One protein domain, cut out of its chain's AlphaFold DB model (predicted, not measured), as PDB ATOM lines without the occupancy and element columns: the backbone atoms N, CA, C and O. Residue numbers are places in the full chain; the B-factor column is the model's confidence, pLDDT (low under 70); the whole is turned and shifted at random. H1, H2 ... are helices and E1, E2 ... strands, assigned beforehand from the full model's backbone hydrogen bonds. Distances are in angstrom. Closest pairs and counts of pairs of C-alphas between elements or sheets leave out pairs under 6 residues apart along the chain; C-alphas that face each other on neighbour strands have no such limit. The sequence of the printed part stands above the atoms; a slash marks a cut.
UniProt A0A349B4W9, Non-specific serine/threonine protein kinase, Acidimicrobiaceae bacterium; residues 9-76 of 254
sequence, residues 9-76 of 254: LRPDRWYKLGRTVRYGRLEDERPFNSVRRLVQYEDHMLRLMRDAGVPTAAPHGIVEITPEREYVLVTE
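This is residues 9 to 76 of the 254 residues of the protein "Non-specific serine/threonine protein kinase" of Acidimicrobiaceae bacterium (UniProt A0A349B4W9). A long helix, H2, packs lengthwise on a two-stranded antiparallel hairpin, E1 and E2, and a second helix, H1, lies off to the side of this unit, apart from H2 and from both strands. The long link of residues 23 to 34 leads from the end of H1 back to H2; residues 10 to 16, within H1, and residues 22 to 28 stick out. The printed part has 68 residues, with two named helices and two named strands in the order H1, H2, E1, E2, and its class is mixed, helices and strands. The whole is only just loose, close to compact, with a radius of gyration of the C-alphas of 13.4 A and spans of 31 by 31 by 19 A.

The first helix, H1, residues 9 to 22, is apart from H2, residues 35 to 51, and also from the strands E1, residues 59 to 66, and E2, residues 70 to 75. In H1 and H2 every O i to N i+4 pair is within hydrogen-bond range. H2 and E1 have 7 pairs of C-alphas within 8 A, the closest being those of Asp 43 and Pro 59, 6.3 A apart. H2 and E2 also have 7 such pairs, the closest being those of Val 39 and Leu 73, 6.6 A apart. E1 and E2 form a hairpin and are antiparallel, with 162 degrees between their directions. Among the C-alphas that face each other are those of Ile 62 and Leu 73, 4.7 A apart. N 63 and O 72 are within hydrogen-bond range at 2.8 A, and N 74 and O 61 at 2.9 A.

H1 begins at C-alpha 9, (55.851, -29.316, 9.619), and measures 18.8 A from its first to its last C-alpha. H2 begins at C-alpha 35, (50.160, -30.791, 19.243), and measures 24.4 A. E1 is 20.2 A long and E2 16.4 A, the latter ending at C-alpha 75, (40.088, -36.080, 5.922).

The two C-alphas farthest apart are those of Leu 26 and Ile 65, at 34.1 A, and the first and last printed C-alphas, of Leu 9 and Glu 76, are 20.4 A apart. The printed part has no cut. The link from H1 to H2 is long, with 12 residues; that from H2 to E1 is short, with 7; that from E1 to E2 is tight, with 3. The mean pLDDT of the printed part is 74.1, but residues 9 to 33 are under 70, and H1 has a mean of 44.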
ATOM      1  N   LEU A   9      56.243 -29.881   8.311       41.44
ATOM      2  CA  LEU A   9      55.851 -29.316   9.619       41.44
ATOM      3  C   LEU A   9      56.747 -28.192  10.155       41.44
ATOM      4  O   LEU A   9      56.279 -27.388  10.959       41.44
ATOM      5  N   ARG A  10      58.039 -28.126   9.805       39.16
ATOM      6  CA  ARG A  10      58.904 -27.041  10.314       39.16
ATOM      7  C   ARG A  10      58.454 -25.666   9.792       39.16
ATOM      8  O   ARG A  10      58.238 -24.798  10.636       39.16
ATOM      9  N   PRO A  11      58.250 -25.455   8.477       35.22
ATOM     10  CA  PRO A  11      57.721 -24.187   7.979       35.22
ATOM     11  C   PRO A  11      56.318 -23.876   8.519       35.22
ATOM     12  O   PRO A  11      56.069 -22.754   8.955       35.22
ATOM     13  N   ASP A  12      55.433 -24.876   8.575       48.12
ATOM     14  CA  ASP A  12      54.025 -24.658   8.920       48.12
ATOM     15  C   ASP A  12      53.809 -24.382  10.424       48.12
ATOM     16  O   ASP A  12      52.991 -23.547  10.808       48.12
ATOM     17  N   ARG A  13      54.634 -24.969  11.306       49.19
ATOM     18  CA  ARG A  13      54.666 -24.633  12.744       49.19
ATOM     19  C   ARG A  13      55.135 -23.208  13.000       49.19
ATOM     20  O   ARG A  13      54.539 -22.538  13.834       49.19
ATOM     21  N   TRP A  14      56.172 -22.730  12.312       40.91
ATOM     22  CA  TRP A  14      56.636 -21.345  12.459       40.91
ATOM     23  C   TRP A  14      55.672 -20.347  11.821       40.91
ATOM     24  O   TRP A  14      55.514 -19.250  12.350       40.91
ATOM     25  N   TYR A  15      54.977 -20.730  10.750       46.84
ATOM     26  CA  TYR A  15      53.900 -19.932  10.176       46.84
ATOM     27  C   TYR A  15      52.694 -19.839  11.125       46.84
ATOM     28  O   TYR A  15      52.269 -18.732  11.449       46.84
ATOM     29  N   LYS A  16      52.192 -20.966  11.650       52.44
ATOM     30  CA  LYS A  16      51.031 -21.020  12.560       52.44
ATOM     31  C   LYS A  16      51.347 -20.414  13.935       52.44
ATOM     32  O   LYS A  16      50.616 -19.537  14.387       52.44
ATOM     33  N   LEU A  17      52.483 -20.763  14.549       44.41
ATOM     34  CA  LEU A  17      52.965 -20.160  15.802       44.41
ATOM     35  C   LEU A  17      53.331 -18.685  15.605       44.41
ATOM     36  O   LEU A  17      52.954 -17.843  16.412       44.41
ATOM     37  N   GLY A  18      54.014 -18.344  14.510       41.94
ATOM     38  CA  GLY A  18      54.355 -16.968  14.157       41.94
ATOM     39  C   GLY A  18      53.121 -16.111  13.896       41.94
ATOM     40  O   GLY A  18      53.128 -14.938  14.247       41.94
ATOM     41  N   ARG A  19      52.031 -16.679  13.371       52.69
ATOM     42  CA  ARG A  19      50.734 -16.005  13.231       52.69
ATOM     43  C   ARG A  19      50.056 -15.811  14.591       52.69
ATOM     44  O   ARG A  19      49.684 -14.685  14.904       52.69
ATOM     45  N   THR A  20      49.979 -16.840  15.433       44.44
ATOM     46  CA  THR A  20      49.464 -16.720  16.812       44.44
ATOM     47  C   THR A  20      50.256 -15.699  17.643       44.44
ATOM     48  O   THR A  20      49.690 -14.979  18.458       44.44
ATOM     49  N   VAL A  21      51.567 -15.582  17.407       38.12
ATOM     50  CA  VAL A  21      52.449 -14.616  18.082       38.12
ATOM     51  C   VAL A  21      52.358 -13.210  17.463       38.12
ATOM     52  O   VAL A  21      52.297 -12.230  18.202       38.12
ATOM     53  N   ARG A  22      52.303 -13.073  16.129       35.94
ATOM     54  CA  ARG A  22      52.288 -11.780  15.405       35.94
ATOM     55  C   ARG A  22      50.921 -11.095  15.394       35.94
ATOM     56  O   ARG A  22      50.869  -9.871  15.394       35.94
ATOM     57  N   TYR A  23      49.832 -11.861  15.398       46.22
ATOM     58  CA  TYR A  23      48.458 -11.349  15.515       46.22
ATOM     59  C   TYR A  23      47.914 -11.485  16.947       46.22
ATOM     60  O   TYR A  23      46.721 -11.294  17.181       46.22
ATOM     61  N   GLY A  24      48.804 -11.788  17.899       32.25
ATOM     62  CA  GLY A  24      48.491 -12.035  19.296       32.25
ATOM     63  C   GLY A  24      47.505 -11.030  19.898       32.25
ATOM     64  O   GLY A  24      47.752  -9.824  19.948       32.25
ATOM     65  N   ARG A  25      46.421 -11.588  20.450       41.88
ATOM     66  CA  ARG A  25      45.453 -10.968  21.371       41.88
ATOM     67  C   ARG A  25      44.626  -9.804  20.820       41.88
ATOM     68  O   ARG A  25      44.569  -8.735  21.450       41.88
ATOM     69  N   LEU A  26      43.893 -10.048  19.735       45.06
ATOM     70  CA  LEU A  26      42.686  -9.256  19.469       45.06
ATOM     71  C   LEU A  26      41.518  -9.623  20.409       45.06
ATOM     72  O   LEU A  26      40.689  -8.777  20.683       45.06
ATOM     73  N   GLU A  27      41.555 -10.794  21.042       43.91
ATOM     74  CA  GLU A  27      40.859 -11.184  22.286       43.91
ATOM     75  C   GLU A  27      41.596 -12.437  22.813       43.91
ATOM     76  O   GLU A  27      42.374 -13.012  22.054       43.91
ATOM     77  N   ASP A  28      41.460 -12.817  24.089       47.19
ATOM     78  CA  ASP A  28      42.284 -13.828  24.790       47.19
ATOM     79  C   ASP A  28      42.367 -15.215  24.105       47.19
ATOM     80  O   ASP A  28      41.705 -16.179  24.484       47.19
ATOM     81  N   GLU A  29      43.252 -15.346  23.121       51.84
ATOM     82  CA  GLU A  29      43.640 -16.618  22.515       51.84
ATOM     83  C   GLU A  29      44.512 -17.394  23.504       51.84
ATOM     84  O   GLU A  29      45.649 -17.012  23.795       51.84
ATOM     85  N   ARG A  30      43.979 -18.488  24.054       51.41
ATOM     86  CA  ARG A  30      44.790 -19.434  24.824       51.41
ATOM     87  C   ARG A  30      45.534 -20.327  23.825       51.41
ATOM     88  O   ARG A  30      44.863 -21.065  23.106       51.41
ATOM     89  N   PRO A  31      46.876 -20.276  23.748       56.47
ATOM     90  CA  PRO A  31      47.621 -21.143  22.843       56.47
ATOM     91  C   PRO A  31      47.322 -22.616  23.149       56.47
ATOM     92  O   PRO A  31      47.086 -22.995  24.300       56.47
ATOM     93  N   PHE A  32      47.336 -23.462  22.118       61.19
ATOM     94  CA  PHE A  32      47.268 -24.902  22.331       61.19
ATOM     95  C   PHE A  32      48.548 -25.357  23.031       61.19
ATOM     96  O   PHE A  32      49.644 -25.225  22.496       61.19
ATOM     97  N   ASN A  33      48.401 -25.907  24.235       69.25
ATOM     98  CA  ASN A  33      49.540 -26.344  25.047       69.25
ATOM     99  C   ASN A  33      50.202 -27.639  24.524       69.25
ATOM    100  O   ASN A  33      51.228 -28.047  25.059       69.25
ATOM    101  N   SER A  34      49.627 -28.305  23.513       78.50
ATOM    102  CA  SER A  34      50.199 -29.501  22.879       78.50
ATOM    103  C   SER A  34      49.721 -29.682  21.433       78.50
ATOM    104  O   SER A  34      48.633 -29.231  21.066       78.50
ATOM    105  N   VAL A  35      50.518 -30.394  20.623       78.50
ATOM    106  CA  VAL A  35      50.160 -30.791  19.243       78.50
ATOM    107  C   VAL A  35      48.900 -31.654  19.240       78.50
ATOM    108  O   VAL A  35      48.024 -31.470  18.400       78.50
ATOM    109  N   ARG A  36      48.769 -32.537  20.235       83.38
ATOM    110  CA  ARG A  36      47.580 -33.365  20.441       83.38
ATOM    111  C   ARG A  36      46.312 -32.521  20.541       83.38
ATOM    112  O   ARG A  36      45.332 -32.804  19.863       83.38
ATOM    113  N   ARG A  37      46.341 -31.462  21.359       85.19
ATOM    114  CA  ARG A  37      45.179 -30.590  21.570       85.19
ATOM    115  C   ARG A  37      44.816 -29.805  20.313       85.19
ATOM    116  O   ARG A  37      43.634 -29.614  20.068       85.19
ATOM    117  N   LEU A  38      45.810 -29.372  19.535       84.12
ATOM    118  CA  LEU A  38      45.580 -28.700  18.254       84.12
ATOM    119  C   LEU A  38      44.832 -29.621  17.282       84.12
ATOM    120  O   LEU A  38      43.785 -29.240  16.778       84.12
ATOM    121  N   VAL A  39      45.323 -30.846  17.074       87.00
ATOM    122  CA  VAL A  39      44.712 -31.786  16.118       87.00
ATOM    123  C   VAL A  39      43.330 -32.260  16.585       87.00
ATOM    124  O   VAL A  39      42.414 -32.380  15.777       87.00
ATOM    125  N   GLN A  40      43.138 -32.468  17.892       90.12
ATOM    126  CA  GLN A  40      41.815 -32.751  18.464       90.12
ATOM    127  C   GLN A  40      40.837 -31.591  18.275       90.12
ATOM    128  O   GLN A  40      39.657 -31.816  18.018       90.12
ATOM    129  N   TYR A  41      41.315 -30.354  18.421       90.56
ATOM    130  CA  TYR A  41      40.493 -29.172  18.201       90.56
ATOM    131  C   TYR A  41      40.097 -29.039  16.732       90.56
ATOM    132  O   TYR A  41      38.932 -28.796  16.441       90.56
ATOM    133  N   GLU A  42      41.035 -29.255  15.815       89.94
ATOM    134  CA  GLU A  42      40.774 -29.215  14.378       89.94
ATOM    135  C   GLU A  42      39.776 -30.301  13.935       89.94
ATOM    136  O   GLU A  42      38.800 -29.979  13.260       89.94
ATOM    137  N   ASP A  43      39.935 -31.556  14.383       93.81
ATOM    138  CA  ASP A  43      38.953 -32.629  14.139       93.81
ATOM    139  C   ASP A  43      37.564 -32.254  14.681       93.81
ATOM    140  O   ASP A  43      36.559 -32.405  13.985       93.81
ATOM    141  N   HIS A  44      37.503 -31.702  15.897       95.31
ATOM    142  CA  HIS A  44      36.252 -31.235  16.487       95.31
ATOM    143  C   HIS A  44      35.611 -30.100  15.672       95.31
ATOM    144  O   HIS A  44      34.404 -30.135  15.440       95.31
ATOM    145  N   MET A  45      36.397 -29.123  15.204       95.25
ATOM    146  CA  MET A  45      35.905 -28.013  14.383       95.25
ATOM    147  C   MET A  45      35.403 -28.480  13.017       95.25
ATOM    148  O   MET A  45      34.348 -28.019  12.592       95.25
ATOM    149  N   LEU A  46      36.078 -29.435  12.365       95.38
ATOM    150  CA  LEU A  46      35.598 -30.018  11.104       95.38
ATOM    151  C   LEU A  46      34.239 -30.698  11.284       95.38
ATOM    152  O   LEU A  46      33.339 -30.507  10.466       95.38
ATOM    153  N   ARG A  47      34.082 -31.477  12.364       97.06
ATOM    154  CA  ARG A  47      32.808 -32.134  12.695       97.06
ATOM    155  C   ARG A  47      31.717 -31.105  12.952       97.06
ATOM    156  O   ARG A  47      30.669 -31.178  12.330       97.06
ATOM    157  N   LEU A  48      31.997 -30.113  13.794       97.44
ATOM    158  CA  LEU A  48      31.028 -29.082  14.155       97.44
ATOM    159  C   LEU A  48      30.599 -28.231  12.950       97.44
ATOM    160  O   LEU A  48      29.415 -27.956  12.788       97.44
ATOM    161  N   MET A  49      31.540 -27.842  12.087       97.12
ATOM    162  CA  MET A  49      31.233 -27.120  10.851       97.12
ATOM    163  C   MET A  49      30.373 -27.964   9.910       97.12
ATOM    164  O   MET A  49      29.385 -27.465   9.376       97.12
ATOM    165  N   ARG A  50      30.699 -29.250   9.742       96.50
ATOM    166  CA  ARG A  50      29.892 -30.168   8.934       96.50
ATOM    167  C   ARG A  50      28.484 -30.350   9.503       96.50
ATOM    168  O   ARG A  50      27.529 -30.289   8.736       96.50
ATOM    169  N   ASP A  51      28.355 -30.534  10.814       97.81
ATOM    170  CA  ASP A  51      27.063 -30.669  11.496       97.81
ATOM    171  C   ASP A  51      26.220 -29.388  11.366       97.81
ATOM    172  O   ASP A  51      24.997 -29.456  11.258       97.81
ATOM    173  N   ALA A  52      26.869 -28.222  11.301       97.69
ATOM    174  CA  ALA A  52      26.237 -26.935  11.012       97.69
ATOM    175  C   ALA A  52      25.857 -26.739   9.529       97.69
ATOM    176  O   ALA A  52      25.267 -25.721   9.185       97.69
ATOM    177  N   GLY A  53      26.191 -27.682   8.642       97.62
ATOM    178  CA  GLY A  53      25.914 -27.593   7.206       97.62
ATOM    179  C   GLY A  53      26.974 -26.845   6.393       97.62
ATOM    180  O   GLY A  53      26.789 -26.643   5.194       97.62
ATOM    181  N   VAL A  54      28.105 -26.462   6.995       97.94
ATOM    182  CA  VAL A  54      29.221 -25.855   6.260       97.94
ATOM    183  C   VAL A  54      29.860 -26.919   5.355       97.94
ATOM    184  O   VAL A  54      30.246 -27.994   5.833       97.94
ATOM    185  N   PRO A  55      30.027 -26.652   4.048       97.00
ATOM    186  CA  PRO A  55      30.629 -27.593   3.121       97.00
ATOM    187  C   PRO A  55      32.146 -27.679   3.362       97.00
ATOM    188  O   PRO A  55      32.933 -27.009   2.706       97.00
ATOM    189  N   THR A  56      32.569 -28.545   4.281       95.81
ATOM    190  CA  THR A  56      33.984 -28.848   4.566       95.81
ATOM    191  C   THR A  56      34.315 -30.333   4.374       95.81
ATOM    192  O   THR A  56      33.410 -31.176   4.317       95.81
ATOM    193  N   ALA A  57      35.602 -30.671   4.266       92.38
ATOM    194  CA  ALA A  57      36.087 -32.045   4.116       92.38
ATOM    195  C   ALA A  57      35.658 -32.932   5.303       92.38
ATOM    196  O   ALA A  57      35.675 -32.498   6.453       92.38
ATOM    197  N   ALA A  58      35.238 -34.177   5.044       93.56
ATOM    198  CA  ALA A  58      34.813 -35.091   6.106       93.56
ATOM    199  C   ALA A  58      36.017 -35.521   6.947       93.56
ATOM    200  O   ALA A  58      36.960 -36.069   6.381       93.56
ATOM    201  N   PRO A  59      36.006 -35.357   8.276       94.75
ATOM    202  CA  PRO A  59      37.050 -35.927   9.112       94.75
ATOM    203  C   PRO A  59      36.839 -37.439   9.277       94.75
ATOM    204  O   PRO A  59      35.787 -37.894   9.732       94.75
ATOM    205  N   HIS A  60      37.859 -38.228   8.944       94.75
ATOM    206  CA  HIS A  60      37.888 -39.681   9.132       94.75
ATOM    207  C   HIS A  60      38.547 -40.098  10.452       94.75
ATOM    208  O   HIS A  60      38.293 -41.200  10.934       94.75
ATOM    209  N   GLY A  61      39.338 -39.219  11.067       91.19
ATOM    210  CA  GLY A  61      39.900 -39.422  12.401       91.19
ATOM    211  C   GLY A  61      41.357 -38.994  12.514       91.19
ATOM    212  O   GLY A  61      41.944 -38.446  11.582       91.19
ATOM    213  N   ILE A  62      41.936 -39.258  13.683       92.75
ATOM    214  CA  ILE A  62      43.301 -38.869  14.035       92.75
ATOM    215  C   ILE A  62      44.154 -40.128  14.172       92.75
ATOM    216  O   ILE A  62      43.774 -41.065  14.873       92.75
ATOM    217  N   VAL A  63      45.327 -40.130  13.543       91.62
ATOM    218  CA  VAL A  63      46.346 -41.172  13.688       91.62
ATOM    219  C   VAL A  63      47.534 -40.599  14.449       91.62
ATOM    220  O   VAL A  63      48.131 -39.606  14.037       91.62
ATOM    221  N   GLU A  64      47.886 -41.226  15.565       89.88
ATOM    222  CA  GLU A  64      49.100 -40.920  16.320       89.88
ATOM    223  C   GLU A  64      50.277 -41.693  15.715       89.88
ATOM    224  O   GLU A  64      50.241 -42.918  15.620       89.88
ATOM    225  N   ILE A  65      51.302 -40.969  15.259       85.56
ATOM    226  CA  ILE A  65      52.507 -41.551  14.647       85.56
ATOM    227  C   ILE A  65      53.596 -41.711  15.705       85.56
ATOM    228  O   ILE A  65      54.128 -42.801  15.899       85.56
ATOM    229  N   THR A  66      53.891 -40.620  16.415       81.31
ATOM    230  CA  THR A  66      54.857 -40.591  17.512       81.31
ATOM    231  C   THR A  66      54.177 -40.008  18.741       81.31
ATOM    232  O   THR A  66      53.691 -38.868  18.657       81.31
ATOM    233  N   PRO A  67      54.206 -40.715  19.887       83.75
ATOM    234  CA  PRO A  67      53.465 -40.279  21.049       83.75
ATOM    235  C   PRO A  67      53.755 -38.852  21.488       83.75
ATOM    236  O   PRO A  67      54.914 -38.446  21.607       83.75
ATOM    237  N   GLU A  68      52.683 -38.081  21.681       75.81
ATOM    238  CA  GLU A  68      52.708 -36.667  22.086       75.81
ATOM    239  C   GLU A  68      53.516 -35.717  21.171       75.81
ATOM    240  O   GLU A  68      53.768 -34.563  21.531       75.81
ATOM    241  N   ARG A  69      53.900 -36.149  19.960       74.56
ATOM    242  CA  ARG A  69      54.758 -35.365  19.047       74.56
ATOM    243  C   ARG A  69      54.211 -35.230  17.635       74.56
ATOM    244  O   ARG A  69      54.279 -34.132  17.070       74.56
ATOM    245  N   GLU A  70      53.714 -36.322  17.068       78.19
ATOM    246  CA  GLU A  70      53.321 -36.398  15.662       78.19
ATOM    247  C   GLU A  70      51.953 -37.055  15.534       78.19
ATOM    248  O   GLU A  70      51.761 -38.211  15.909       78.19
ATOM    249  N   TYR A  71      51.021 -36.295  14.971       84.56
ATOM    250  CA  TYR A  71      49.648 -36.699  14.712       84.56
ATOM    251  C   TYR A  71      49.317 -36.375  13.255       84.56
ATOM    252  O   TYR A  71      49.842 -35.406  12.699       84.56
ATOM    253  N   VAL A  72      48.452 -37.179  12.651       87.38
ATOM    254  CA  VAL A  72      47.904 -36.970  11.310       87.38
ATOM    255  C   VAL A  72      46.390 -36.910  11.432       87.38
ATOM    256  O   VAL A  72      45.777 -37.847  11.941       87.38
ATOM    257  N   LEU A  73      45.795 -35.813  10.972       87.81
ATOM    258  CA  LEU A  73      44.355 -35.713  10.772       87.81
ATOM    259  C   LEU A  73      44.035 -36.249   9.379       87.81
ATOM    260  O   LEU A  73      44.591 -35.781   8.389       87.81
ATOM    261  N   VAL A  74      43.170 -37.255   9.300       93.44
ATOM    262  CA  VAL A  74      42.751 -37.842   8.028       93.44
ATOM    263  C   VAL A  74      41.399 -37.259   7.656       93.44
ATOM    264  O   VAL A  74      40.441 -37.376   8.419       93.44
ATOM    265  N   THR A  75      41.313 -36.667   6.468       94.25
ATOM    266  CA  THR A  75      40.088 -36.080   5.922       94.25
ATOM    267  C   THR A  75      39.775 -36.608   4.522       94.25
ATOM    268  O   THR A  75      40.621 -37.209   3.848       94.25
ATOM    269  N   GLU A  76      38.531 -36.398   4.104       94.38
ATOM    270  CA  GLU A  76      38.055 -36.543   2.732       94.38
ATOM    271  C   GLU A  76      38.986 -35.792   1.775       94.38
ATOM    272  O   GLU A  76      39.293 -34.616   1.978       94.38
TER     273      GLU A  76